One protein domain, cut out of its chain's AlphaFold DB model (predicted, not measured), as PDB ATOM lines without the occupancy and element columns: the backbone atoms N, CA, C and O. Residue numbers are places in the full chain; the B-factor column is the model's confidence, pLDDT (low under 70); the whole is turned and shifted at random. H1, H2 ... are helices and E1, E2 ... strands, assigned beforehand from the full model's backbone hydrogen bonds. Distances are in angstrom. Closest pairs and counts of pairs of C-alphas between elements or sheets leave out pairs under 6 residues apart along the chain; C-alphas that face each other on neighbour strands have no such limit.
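Overview. This is residues 395 to 481 of the 481 residues of an uncharacterized protein of Flavobacterium sp. IMCC34852 (UniProt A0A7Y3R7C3). One long helix, H4, runs through the middle of the model, with the two-stranded hairpin E1 and E2 packed on one side of it, mainly through E2, and the shorter helix H2 crossing it on another side. H1 and H3 lie towards opposite ends of the model, H1 beside the last residue of H4 and H3 next to the hairpin, while the long link of residues 405 to 421 folds back on itself between H1 and H2. The printed part has 87 residues with four named helices and two named strands, in the order H1, H2, H3, E1, E2, H4; the class is mixed, helices and strands, and the one sheet, E1 - E2, is antiparallel. The whole is compact, with a radius of gyration of the C-alphas of 13.0 A, and spans 38 by 30 by 23 A along its three main axes.

Arrangement. The sheet is a hairpin of E1, residues 445 to 450, and E2, residues 453 to 459, antiparallel neighbours whose directions stand at 150 degrees. The C-alphas of 447 and 456 face each other at 4.4 A. Across the pair, N 448 and O 455 are within hydrogen-bond range at 2.9 A, and so are N 455 and O 448 at 2.8 A. H4, residues 462 to 478, has 8 pairs of C-alphas within 8 A of E2, the closest being those of Pro 454 and Ile 469, 5.9 A apart. Between E1 and H4 there is 1 such pair, the C-alphas of Gly 445 and Met 465, 6.9 A apart. H2, residues 422 to 431, touches H4 and is about perpendicular to it, at 76 degrees; their closest C-alphas are those of Asn 428 and Phe 468, 5.1 A apart. H1, residues 396 to 404, only just touches H4, with 3 pairs of C-alphas within 8 A, and it does so with residue 478 of H4 alone. The closest C-alphas of H1 and H4 are those of Asn 398 and Asn 478, 7.0 A apart, and the two helices run opposite ways at a tilt of 36 degrees, only just steep. H3, residues 438 to 443, touches no helix. It is near E2, and its closest C-alpha to E1 is that of Phe 440, 7.8 A from that of Thr 446. H3 and H4 are apart, but only just, at 8.3 A. H1 and E1 are apart, as are H2 and E2. In H1, H2, H3 and H4 every O i to N i+4 pair is within hydrogen-bond range.

Along the chain. E1 begins with C-alpha 445 at (-53.919, -14.211, -9.547) and is 15.9 A long; E2 is 15.7 A long. H4, the longest helix, measures 23.8 A and ends with C-alpha 478 at (-50.264, -3.991, 13.369). H2 is 14.3 A long, H1 12.2 A and H3 8.5 A. H1 begins with C-alpha 396 at (-41.805, 4.780, 16.484).

Size, cuts and confidence. The two C-alphas farthest apart are those of Thr 397 in H1 and Ser 438 in H3, at 37.9 A. The C-alphas of Ser 395 and Asn 481, the first and last printed residues, are 8.8 A apart. The printed part has no cut, and residue 481 is the chain's last. The link from H1 to H2, 17 residues, is long; within it residues 407 to 408 pair with residues 418 to 419, antiparallel. The link from H2 to H3 is short, and those from H3 to E1, E1 to E2 and E2 to H4 are tight. The mean pLDDT of the printed part is 91.9, with residues 413 and 481 under 70.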
ATOM      1  N   SER A 395     -45.905   5.517  13.870       95.62
ATOM      2  CA  SER A 395     -45.257   5.830  15.146       95.62
ATOM      3  C   SER A 395     -43.992   4.992  15.360       95.62
ATOM      4  O   SER A 395     -43.904   3.848  14.907       95.62
ATOM      5  N   THR A 396     -43.029   5.515  16.121       96.12
ATOM      6  CA  THR A 396     -41.805   4.780  16.484       96.12
ATOM      7  C   THR A 396     -42.114   3.424  17.124       96.12
ATOM      8  O   THR A 396     -41.455   2.436  16.812       96.12
ATOM      9  N   THR A 397     -43.146   3.354  17.974       95.88
ATOM     10  CA  THR A 397     -43.596   2.108  18.613       95.88
ATOM     11  C   THR A 397     -44.104   1.097  17.592       95.88
ATOM     12  O   THR A 397     -43.657  -0.047  17.613       95.88
ATOM     13  N   ASN A 398     -44.982   1.511  16.670       95.44
ATOM     14  CA  ASN A 398     -45.484   0.614  15.629       95.44
ATOM     15  C   ASN A 398     -44.343   0.182  14.707       95.44
ATOM     16  O   ASN A 398     -44.226  -0.995  14.398       95.44
ATOM     17  N   ASN A 399     -43.446   1.094  14.329       96.12
ATOM     18  CA  ASN A 399     -42.278   0.759  13.520       96.12
ATOM     19  C   ASN A 399     -41.390  -0.299  14.191       96.12
ATOM     20  O   ASN A 399     -40.969  -1.244  13.530       96.12
ATOM     21  N   GLN A 400     -41.135  -0.163  15.494       95.81
ATOM     22  CA  GLN A 400     -40.359  -1.147  16.243       95.81
ATOM     23  C   GLN A 400     -41.071  -2.502  16.288       95.81
ATOM     24  O   GLN A 400     -40.445  -3.512  15.983       95.81
ATOM     25  N   LEU A 401     -42.373  -2.512  16.591       95.50
ATOM     26  CA  LEU A 401     -43.192  -3.725  16.615       95.50
ATOM     27  C   LEU A 401     -43.184  -4.442  15.258       95.50
ATOM     28  O   LEU A 401     -42.996  -5.656  15.206       95.50
ATOM     29  N   MET A 402     -43.321  -3.695  14.158       95.94
ATOM     30  CA  MET A 402     -43.239  -4.258  12.809       95.94
ATOM     31  C   MET A 402     -41.884  -4.933  12.568       95.94
ATOM     32  O   MET A 402     -41.841  -6.010  11.990       95.94
ATOM     33  N   LEU A 403     -40.781  -4.337  13.025       95.00
ATOM     34  CA  LEU A 403     -39.434  -4.859  12.780       95.00
ATOM     35  C   LEU A 403     -39.040  -6.034  13.686       95.00
ATOM     36  O   LEU A 403     -38.212  -6.847  13.273       95.00
ATOM     37  N   THR A 404     -39.573  -6.122  14.908       93.62
ATOM     38  CA  THR A 404     -39.154  -7.150  15.880       93.62
ATOM     39  C   THR A 404     -40.134  -8.299  16.036       93.62
ATOM     40  O   THR A 404     -39.698  -9.435  16.219       93.62
ATOM     41  N   ASP A 405     -41.435  -8.019  15.963       93.62
ATOM     42  CA  ASP A 405     -42.466  -8.951  16.431       93.62
ATOM     43  C   ASP A 405     -43.334  -9.473  15.280       93.62
ATOM     44  O   ASP A 405     -43.955 -10.535  15.383       93.62
ATOM     45  N   VAL A 406     -43.370  -8.749  14.159       94.06
ATOM     46  CA  VAL A 406     -44.129  -9.149  12.977       94.06
ATOM     47  C   VAL A 406     -43.255  -9.990  12.053       94.06
ATOM     48  O   VAL A 406     -42.228  -9.549  11.539       94.06
ATOM     49  N   VAL A 407     -43.716 -11.212  11.801       93.56
ATOM     50  CA  VAL A 407     -43.098 -12.138  10.850       93.56
ATOM     51  C   VAL A 407     -44.039 -12.451   9.694       93.56
ATOM     52  O   VAL A 407     -45.265 -12.528   9.855       93.56
ATOM     53  N   VAL A 408     -43.453 -12.667   8.521       92.31
ATOM     54  CA  VAL A 408     -44.152 -13.121   7.317       92.31
ATOM     55  C   VAL A 408     -43.685 -14.527   6.944       92.31
ATOM     56  O   VAL A 408     -42.518 -14.886   7.120       92.31
ATOM     57  N   HIS A 409     -44.618 -15.340   6.445       90.44
ATOM     58  CA  HIS A 409     -44.360 -16.704   5.983       90.44
ATOM     59  C   HIS A 409     -44.683 -16.787   4.495       90.44
ATOM     60  O   HIS A 409     -45.855 -16.826   4.111       90.44
ATOM     61  N   ILE A 410     -43.638 -16.755   3.668       85.81
ATOM     62  CA  ILE A 410     -43.755 -16.740   2.212       85.81
ATOM     63  C   ILE A 410     -42.820 -17.826   1.645       85.81
ATOM     64  O   ILE A 410     -41.604 -17.643   1.697       85.81
ATOM     65  N   PRO A 411     -43.349 -18.930   1.082       84.56
ATOM     66  CA  PRO A 411     -44.758 -19.345   1.073       84.56
ATOM     67  C   PRO A 411     -45.361 -19.750   2.448       84.56
ATOM     68  O   PRO A 411     -44.615 -20.084   3.362       84.56
ATOM     69  N   PHE A 412     -46.701 -19.749   2.617       74.69
ATOM     70  CA  PHE A 412     -47.381 -20.022   3.916       74.69
ATOM     71  C   PHE A 412     -47.029 -21.387   4.536       74.69
ATOM     72  O   PHE A 412     -46.908 -21.485   5.756       74.69
ATOM     73  N   ASP A 413     -46.857 -22.427   3.717       68.19
ATOM     74  CA  ASP A 413     -46.607 -23.781   4.206       68.19
ATOM     75  C   ASP A 413     -45.099 -24.041   4.311       68.19
ATOM     76  O   ASP A 413     -44.373 -23.992   3.320       68.19
ATOM     77  N   ASN A 414     -44.633 -24.347   5.527       70.94
ATOM     78  CA  ASN A 414     -43.263 -24.771   5.858       70.94
ATOM     79  C   ASN A 414     -42.128 -23.761   5.609       70.94
ATOM     80  O   ASN A 414     -40.962 -24.127   5.776       70.94
ATOM     81  N   SER A 415     -42.421 -22.507   5.264       81.69
ATOM     82  CA  SER A 415     -41.359 -21.502   5.149       81.69
ATOM     83  C   SER A 415     -40.928 -20.984   6.513       81.69
ATOM     84  O   SER A 415     -41.781 -20.757   7.386       81.69
ATOM     85  N   PRO A 416     -39.616 -20.756   6.711       87.56
ATOM     86  CA  PRO A 416     -39.137 -20.109   7.916       87.56
ATOM     87  C   PRO A 416     -39.825 -18.751   8.068       87.56
ATOM     88  O   PRO A 416     -40.060 -18.043   7.088       87.56
ATOM     89  N   ALA A 417     -40.158 -18.402   9.310       90.56
ATOM     90  CA  ALA A 417     -40.591 -17.054   9.636       90.56
ATOM     91  C   ALA A 417     -39.491 -16.078   9.204       90.56
ATOM     92  O   ALA A 417     -38.342 -16.210   9.633       90.56
ATOM     93  N   THR A 418     -39.839 -15.121   8.351       93.38
ATOM     94  CA  THR A 418     -38.924 -14.053   7.939       93.38
ATOM     95  C   THR A 418     -39.345 -12.737   8.588       93.38
ATOM     96  O   THR A 418     -40.551 -12.512   8.754       93.38
ATOM     97  N   PRO A 419     -38.390 -11.883   9.003       95.00
ATOM     98  CA  PRO A 419     -38.713 -10.560   9.524       95.00
ATOM     99  C   PRO A 419     -39.491  -9.738   8.496       95.00
ATOM    100  O   PRO A 419     -39.239  -9.844   7.296       95.00
ATOM    101  N   PHE A 420     -40.412  -8.902   8.966       96.25
ATOM    102  CA  PHE A 420     -41.126  -7.967   8.105       96.25
ATOM    103  C   PHE A 420     -40.164  -6.982   7.427       96.25
ATOM    104  O   PHE A 420     -39.343  -6.337   8.086       96.25
ATOM    105  N   VAL A 421     -40.304  -6.811   6.111       97.44
ATOM    106  CA  VAL A 421     -39.515  -5.853   5.331       97.44
ATOM    107  C   VAL A 421     -40.413  -4.720   4.841       97.44
ATOM    108  O   VAL A 421     -41.364  -4.926   4.091       97.44
ATOM    109  N   TRP A 422     -40.088  -3.489   5.235       97.62
ATOM    110  CA  TRP A 422     -40.848  -2.298   4.845       97.62
ATOM    111  C   TRP A 422     -40.921  -2.082   3.329       97.62
ATOM    112  O   TRP A 422     -41.979  -1.722   2.823       97.62
ATOM    113  N   ALA A 423     -39.826  -2.335   2.606       98.06
ATOM    114  CA  ALA A 423     -39.791  -2.198   1.150       98.06
ATOM    115  C   ALA A 423     -40.819  -3.116   0.464       98.06
ATOM    116  O   ALA A 423     -41.588  -2.660  -0.385       98.06
ATOM    117  N   ASP A 424     -40.897  -4.375   0.898       97.62
ATOM    118  CA  ASP A 424     -41.893  -5.324   0.405       97.62
ATOM    119  C   ASP A 424     -43.308  -4.876   0.785       97.62
ATOM    120  O   ASP A 424     -44.231  -4.982  -0.024       97.62
ATOM    121  N   TYR A 425     -43.503  -4.333   1.991       98.00
ATOM    122  CA  TYR A 425     -44.803  -3.799   2.385       98.00
ATOM    123  C   TYR A 425     -45.262  -2.660   1.481       98.00
ATOM    124  O   TYR A 425     -46.396  -2.708   1.018       98.00
ATOM    125  N   TYR A 426     -44.415  -1.673   1.178       98.44
ATOM    126  CA  TYR A 426     -44.798  -0.572   0.285       98.44
ATOM    127  C   TYR A 426     -45.169  -1.070  -1.102       98.44
ATOM    128  O   TYR A 426     -46.151  -0.599  -1.676       98.44
ATOM    129  N   TYR A 427     -44.407  -2.032  -1.623       98.38
ATOM    130  CA  TYR A 427     -44.690  -2.642  -2.914       98.38
ATOM    131  C   TYR A 427     -46.060  -3.322  -2.905       98.38
ATOM    132  O   TYR A 427     -46.941  -2.954  -3.680       98.38
ATOM    133  N   ASN A 428     -46.289  -4.246  -1.969       97.81
ATOM    134  CA  ASN A 428     -47.550  -4.983  -1.887       97.81
ATOM    135  C   ASN A 428     -48.738  -4.064  -1.546       97.81
ATOM    136  O   ASN A 428     -49.821  -4.246  -2.099       97.81
ATOM    137  N   LEU A 429     -48.542  -3.040  -0.706       97.31
ATOM    138  CA  LEU A 429     -49.543  -2.010  -0.411       97.31
ATOM    139  C   LEU A 429     -49.911  -1.193  -1.654       97.31
ATOM    140  O   LEU A 429     -51.083  -0.884  -1.841       97.31
ATOM    141  N   SER A 430     -48.948  -0.896  -2.528       97.75
ATOM    142  CA  SER A 430     -49.198  -0.191  -3.793       97.75
ATOM    143  C   SER A 430     -49.978  -1.044  -4.801       97.75
ATOM    144  O   SER A 430     -50.715  -0.503  -5.620       97.75
ATOM    145  N   LEU A 431     -49.878  -2.377  -4.714       96.88
ATOM    146  CA  LEU A 431     -50.710  -3.298  -5.499       96.88
ATOM    147  C   LEU A 431     -52.156  -3.390  -4.976       96.88
ATOM    148  O   LEU A 431     -53.063  -3.807  -5.702       96.88
ATOM    149  N   ASN A 432     -52.396  -3.010  -3.718       93.94
ATOM    150  CA  ASN A 432     -53.725  -3.020  -3.121       93.94
ATOM    151  C   ASN A 432     -54.551  -1.829  -3.632       93.94
ATOM    152  O   ASN A 432     -54.277  -0.674  -3.318       93.94
ATOM    153  N   GLY A 433     -55.586  -2.120  -4.411       89.75
ATOM    154  CA  GLY A 433     -56.382  -1.155  -5.175       89.75
ATOM    155  C   GLY A 433     -56.395  -1.476  -6.672       89.75
ATOM    156  O   GLY A 433     -57.390  -1.222  -7.342       89.75
ATOM    157  N   ILE A 434     -55.355  -2.150  -7.176       93.44
ATOM    158  CA  ILE A 434     -55.230  -2.530  -8.594       93.44
ATOM    159  C   ILE A 434     -55.362  -4.039  -8.843       93.44
ATOM    160  O   ILE A 434     -55.225  -4.482  -9.977       93.44
ATOM    161  N   GLN A 435     -55.714  -4.838  -7.827       92.12
ATOM    162  CA  GLN A 435     -55.838  -6.303  -7.938       92.12
ATOM    163  C   GLN A 435     -56.807  -6.823  -9.017       92.12
ATOM    164  O   GLN A 435     -56.759  -7.991  -9.398       92.12
ATOM    165  N   ASN A 436     -57.731  -5.978  -9.477       90.69
ATOM    166  CA  ASN A 436     -58.723  -6.353 -10.480       90.69
ATOM    167  C   ASN A 436     -58.229  -6.135 -11.916       90.69
ATOM    168  O   ASN A 436     -58.932  -6.520 -12.848       90.69
ATOM    169  N   CYS A 437     -57.048  -5.536 -12.094       92.50
ATOM    170  CA  CYS A 437     -56.470  -5.326 -13.410       92.50
ATOM    171  C   CYS A 437     -55.924  -6.641 -13.979       92.50
ATOM    172  O   CYS A 437     -55.521  -7.552 -13.249       92.50
ATOM    173  N   SER A 438     -55.901  -6.743 -15.306       93.12
ATOM    174  CA  SER A 438     -55.472  -7.963 -15.990       93.12
ATOM    175  C   SER A 438     -54.017  -8.333 -15.694       93.12
ATOM    176  O   SER A 438     -53.709  -9.516 -15.609       93.12
ATOM    177  N   PHE A 439     -53.128  -7.355 -15.488       93.06
ATOM    178  CA  PHE A 439     -51.718  -7.634 -15.191       93.06
ATOM    179  C   PHE A 439     -51.556  -8.307 -13.825       93.06
ATOM    180  O   PHE A 439     -50.956  -9.378 -13.743       93.06
ATOM    181  N   PHE A 440     -52.195  -7.771 -12.779       95.88
ATOM    182  CA  PHE A 440     -52.211  -8.418 -11.466       95.88
ATOM    183  C   PHE A 440     -52.798  -9.833 -11.550       95.88
ATOM    184  O   PHE A 440     -52.232 -10.778 -11.003       95.88
ATOM    185  N   GLN A 441     -53.918 -10.003 -12.258       95.69
ATOM    186  CA  GLN A 441     -54.581 -11.303 -12.377       95.69
ATOM    187  C   GLN A 441     -53.744 -12.341 -13.132       95.69
ATOM    188  O   GLN A 441     -53.743 -13.509 -12.747       95.69
ATOM    189  N   ASN A 442     -53.018 -11.919 -14.169       95.94
ATOM    190  CA  ASN A 442     -52.189 -12.796 -14.992       95.94
ATOM    191  C   ASN A 442     -50.832 -13.118 -14.354       95.94
ATOM    192  O   ASN A 442     -50.286 -14.179 -14.635       95.94
ATOM    193  N   GLU A 443     -50.278 -12.235 -13.520       96.62
ATOM    194  CA  GLU A 443     -48.981 -12.456 -12.867       96.62
ATOM    195  C   GLU A 443     -49.124 -13.079 -11.471       96.62
ATOM    196  O   GLU A 443     -48.383 -13.991 -11.106       96.62
ATOM    197  N   ILE A 444     -50.098 -12.609 -10.687       96.69
ATOM    198  CA  ILE A 444     -50.282 -12.981  -9.279       96.69
ATOM    199  C   ILE A 444     -51.496 -13.903  -9.132       96.69
ATOM    200  O   ILE A 444     -51.370 -15.029  -8.632       96.69
ATOM    201  N   GLY A 445     -52.666 -13.456  -9.588       96.31
ATOM    202  CA  GLY A 445     -53.919 -14.211  -9.547       96.31
ATOM    203  C   GLY A 445     -55.140 -13.360  -9.199       96.31
ATOM    204  O   GLY A 445     -55.061 -12.145  -9.052       96.31
ATOM    205  N   THR A 446     -56.296 -14.000  -9.039       96.00
ATOM    206  CA  THR A 446     -57.556 -13.332  -8.680       96.00
ATOM    207  C   THR A 446     -57.815 -13.454  -7.186       96.00
ATOM    208  O   THR A 446     -57.703 -14.545  -6.622       96.00
ATOM    209  N   ILE A 447     -58.235 -12.357  -6.558       94.38
ATOM    210  CA  ILE A 447     -58.614 -12.313  -5.144       94.38
ATOM    211  C   ILE A 447     -60.040 -11.793  -4.963       94.38
ATOM    212  O   ILE A 447     -60.583 -11.101  -5.818       94.38
ATOM    213  N   GLN A 448     -60.612 -12.080  -3.803       90.56
ATOM    214  CA  GLN A 448     -61.775 -11.391  -3.248       90.56
ATOM    215  C   GLN A 448     -61.430 -10.857  -1.862       90.56
ATOM    216  O   GLN A 448     -60.585 -11.422  -1.171       90.56
ATOM    217  N   VAL A 449     -62.095  -9.789  -1.433       83.56
ATOM    218  CA  VAL A 449     -61.950  -9.277  -0.068       83.56
ATOM    219  C   VAL A 449     -63.040  -9.899   0.800       83.56
ATOM    220  O   VAL A 449     -64.223  -9.649   0.586       83.56
ATOM    221  N   VAL A 450     -62.644 -10.702   1.786       80.38
ATOM    222  CA  VAL A 450     -63.555 -11.308   2.768       80.38
ATOM    223  C   VAL A 450     -63.228 -10.705   4.127       80.38
ATOM    224  O   VAL A 450     -62.132 -10.899   4.642       80.38
ATOM    225  N   ASN A 451     -64.161  -9.940   4.704       78.06
ATOM    226  CA  ASN A 451     -63.973  -9.240   5.985       78.06
ATOM    227  C   ASN A 451     -62.712  -8.348   6.025       78.06
ATOM    228  O   ASN A 451     -61.976  -8.354   7.007       78.06
ATOM    229  N   GLY A 452     -62.432  -7.625   4.938       72.62
ATOM    230  CA  GLY A 452     -61.242  -6.767   4.827       72.62
ATOM    231  C   GLY A 452     -59.937  -7.511   4.521       72.62
ATOM    232  O   GLY A 452     -58.915  -6.871   4.306       72.62
ATOM    233  N   VAL A 453     -59.954  -8.847   4.443       78.88
ATOM    234  CA  VAL A 453     -58.763  -9.654   4.156       78.88
ATOM    235  C   VAL A 453     -58.779 -10.135   2.701       78.88
ATOM    236  O   VAL A 453     -59.732 -10.806   2.283       78.88
ATOM    237  N   PRO A 454     -57.727  -9.846   1.912       87.75
ATOM    238  CA  PRO A 454     -57.549 -10.438   0.594       87.75
ATOM    239  C   PRO A 454     -57.469 -11.967   0.666       87.75
ATOM    240  O   PRO A 454     -56.601 -12.530   1.328       87.75
ATOM    241  N   THR A 455     -58.378 -12.643  -0.027       89.94
ATOM    242  CA  THR A 455     -58.468 -14.103  -0.100       89.94
ATOM    243  C   THR A 455     -58.313 -14.555  -1.553       89.94
ATOM    244  O   THR A 455     -59.062 -14.067  -2.407       89.94
ATOM    245  N   PRO A 456     -57.386 -15.480  -1.872       93.19
ATOM    246  CA  PRO A 456     -57.233 -15.998  -3.226       93.19
ATOM    247  C   PRO A 456     -58.496 -16.718  -3.704       93.19
ATOM    248  O   PRO A 456     -59.084 -17.510  -2.971       93.19
ATOM    249  N   ILE A 457     -58.868 -16.477  -4.958       94.50
ATOM    250  CA  ILE A 457     -59.798 -17.314  -5.728       94.50
ATOM    251  C   ILE A 457     -58.995 -18.168  -6.711       94.50
ATOM    252  O   ILE A 457     -59.190 -19.377  -6.795       94.50
ATOM    253  N   ILE A 458     -58.078 -17.528  -7.442       93.94
ATOM    254  CA  ILE A 458     -57.174 -18.162  -8.404       93.94
ATOM    255  C   ILE A 458     -55.763 -17.702  -8.067       93.94
ATOM    256  O   ILE A 458     -55.539 -16.517  -7.829       93.94
ATOM    257  N   THR A 459     -54.800 -18.618  -8.056       94.38
ATOM    258  CA  THR A 459     -53.391 -18.289  -7.834       94.38
ATOM    259  C   THR A 459     -52.579 -18.682  -9.056       94.38
ATOM    260  O   THR A 459     -52.568 -19.852  -9.432       94.38
ATOM    261  N   VAL A 460     -51.918 -17.699  -9.671       95.81
ATOM    262  CA  VAL A 460     -50.989 -17.917 -10.790       95.81
ATOM    263  C   VAL A 460     -49.565 -18.049 -10.261       95.81
ATOM    264  O   VAL A 460     -48.875 -19.014 -10.583       95.81
ATOM    265  N   ASN A 461     -49.152 -17.134  -9.380       95.69
ATOM    266  CA  ASN A 461     -47.865 -17.189  -8.698       95.69
ATOM    267  C   ASN A 461     -48.067 -17.256  -7.182       95.69
ATOM    268  O   ASN A 461     -48.437 -16.273  -6.537       95.69
ATOM    269  N   GLN A 462     -47.800 -18.434  -6.613       93.25
ATOM    270  CA  GLN A 462     -48.005 -18.707  -5.191       93.25
ATOM    271  C   GLN A 462     -47.196 -17.763  -4.295       93.25
ATOM    272  O   GLN A 462     -47.740 -17.200  -3.349       93.25
ATOM    273  N   THR A 463     -45.916 -17.561  -4.600       93.19
ATOM    274  CA  THR A 463     -45.020 -16.725  -3.795       93.19
ATOM    275  C   THR A 463     -45.486 -15.272  -3.784       93.19
ATOM    276  O   THR A 463     -45.591 -14.681  -2.711       93.19
ATOM    277  N   LEU A 464     -45.834 -14.712  -4.949       95.44
ATOM    278  CA  LEU A 464     -46.321 -13.330  -5.043       95.44
ATOM    279  C   LEU A 464     -47.685 -13.154  -4.371       95.44
ATOM    280  O   LEU A 464     -47.875 -12.201  -3.620       95.44
ATOM    281  N   MET A 465     -48.615 -14.092  -4.575       95.62
ATOM    282  CA  MET A 465     -49.941 -14.049  -3.952       95.62
ATOM    283  C   MET A 465     -49.836 -14.074  -2.423       95.62
ATOM    284  O   MET A 465     -50.488 -13.300  -1.724       95.62
ATOM    285  N   GLN A 466     -48.987 -14.950  -1.889       93.75
ATOM    286  CA  GLN A 466     -48.804 -15.075  -0.448       93.75
ATOM    287  C   GLN A 466     -48.031 -13.894   0.139       93.75
ATOM    288  O   GLN A 466     -48.387 -13.444   1.227       93.75
ATOM    289  N   SER A 467     -47.049 -13.348  -0.588       95.19
ATOM    290  CA  SER A 467     -46.411 -12.072  -0.248       95.19
ATOM    291  C   SER A 467     -47.448 -10.962  -0.118       95.19
ATOM    292  O   SER A 467     -47.551 -10.341   0.940       95.19
ATOM    293  N   PHE A 468     -48.275 -10.772  -1.148       96.00
ATOM    294  CA  PHE A 468     -49.326  -9.762  -1.160       96.00
ATOM    295  C   PHE A 468     -50.262  -9.902   0.045       96.00
ATOM    296  O   PHE A 468     -50.441  -8.959   0.812       96.00
ATOM    297  N   ILE A 469     -50.798 -11.098   0.289       94.38
ATOM    298  CA  ILE A 469     -51.736 -11.328   1.395       94.38
ATOM    299  C   ILE A 469     -51.080 -11.106   2.756       94.38
ATOM    300  O   ILE A 469     -51.675 -10.446   3.613       94.38
ATOM    301  N   GLN A 470     -49.876 -11.647   2.972       94.12
ATOM    302  CA  GLN A 470     -49.164 -11.518   4.244       94.12
ATOM    303  C   GLN A 470     -48.880 -10.051   4.547       94.12
ATOM    304  O   GLN A 470     -49.273  -9.570   5.605       94.12
ATOM    305  N   TYR A 471     -48.263  -9.320   3.620       95.94
ATOM    306  CA  TYR A 471     -47.884  -7.932   3.860       95.94
ATOM    307  C   TYR A 471     -49.093  -7.022   4.090       95.94
ATOM    308  O   TYR A 471     -49.070  -6.225   5.029       95.94
ATOM    309  N   ILE A 472     -50.172  -7.186   3.319       94.44
ATOM    310  CA  ILE A 472     -51.402  -6.406   3.519       94.44
ATOM    311  C   ILE A 472     -52.033  -6.724   4.871       94.44
ATOM    312  O   ILE A 472     -52.309  -5.816   5.649       94.44
ATOM    313  N   THR A 473     -52.184  -8.010   5.199       93.19
ATOM    314  CA  THR A 473     -52.785  -8.436   6.469       93.19
ATOM    315  C   THR A 473     -51.954  -7.949   7.655       93.19
ATOM    316  O   THR A 473     -52.489  -7.382   8.606       93.19
ATOM    317  N   ARG A 474     -50.627  -8.125   7.617       93.88
ATOM    318  CA  ARG A 474     -49.747  -7.700   8.709       93.88
ATOM    319  C   ARG A 474     -49.734  -6.186   8.878       93.88
ATOM    320  O   ARG A 474     -49.841  -5.738  10.015       93.88
ATOM    321  N   GLY A 475     -49.649  -5.415   7.796       93.38
ATOM    322  CA  GLY A 475     -49.710  -3.957   7.879       93.38
ATOM    323  C   GLY A 475     -51.040  -3.462   8.445       93.38
ATOM    324  O   GLY A 475     -51.035  -2.657   9.371       93.38
ATOM    325  N   HIS A 476     -52.161  -4.006   7.959       91.81
ATOM    326  CA  HIS A 476     -53.502  -3.623   8.404       91.81
ATOM    327  C   HIS A 476     -53.696  -3.795   9.918       91.81
ATOM    328  O   HIS A 476     -54.162  -2.882  10.594       91.81
ATOM    329  N   TRP A 477     -53.300  -4.948  10.468       91.31
ATOM    330  CA  TRP A 477     -53.566  -5.274  11.874       91.31
ATOM    331  C   TRP A 477     -52.564  -4.693  12.873       91.31
ATOM    332  O   TRP A 477     -52.905  -4.550  14.046       91.31
ATOM    333  N   ASN A 478     -51.334  -4.395  12.449       92.31
ATOM    334  CA  ASN A 478     -50.264  -3.991  13.369       92.31
ATOM    335  C   ASN A 478     -49.943  -2.489  13.313       92.31
ATOM    336  O   ASN A 478     -49.366  -1.958  14.261       92.31
ATOM    337  N   ILE A 479     -50.333  -1.780  12.246       90.75
ATOM    338  CA  ILE A 479     -50.203  -0.321  12.169       90.75
ATOM    339  C   ILE A 479     -51.494   0.304  12.702       90.75
ATOM    340  O   ILE A 479     -52.493   0.423  11.998       90.75
ATOM    341  N   THR A 480     -51.471   0.704  13.968       85.25
ATOM    342  CA  THR A 480     -52.590   1.391  14.628       85.25
ATOM    343  C   THR A 480     -52.564   2.906  14.385       85.25
ATOM    344  O   THR A 480     -51.519   3.470  14.045       85.25
ATOM    345  N   ASN A 481     -53.734   3.548  14.515       67.31
ATOM    346  CA  ASN A 481     -53.954   4.981  14.250       67.31
ATOM    347  C   ASN A 481     -53.265   5.924  15.238       67.31
ATOM    348  O   ASN A 481     -53.308   5.629  16.452       67.31
TER     349      ASN A 481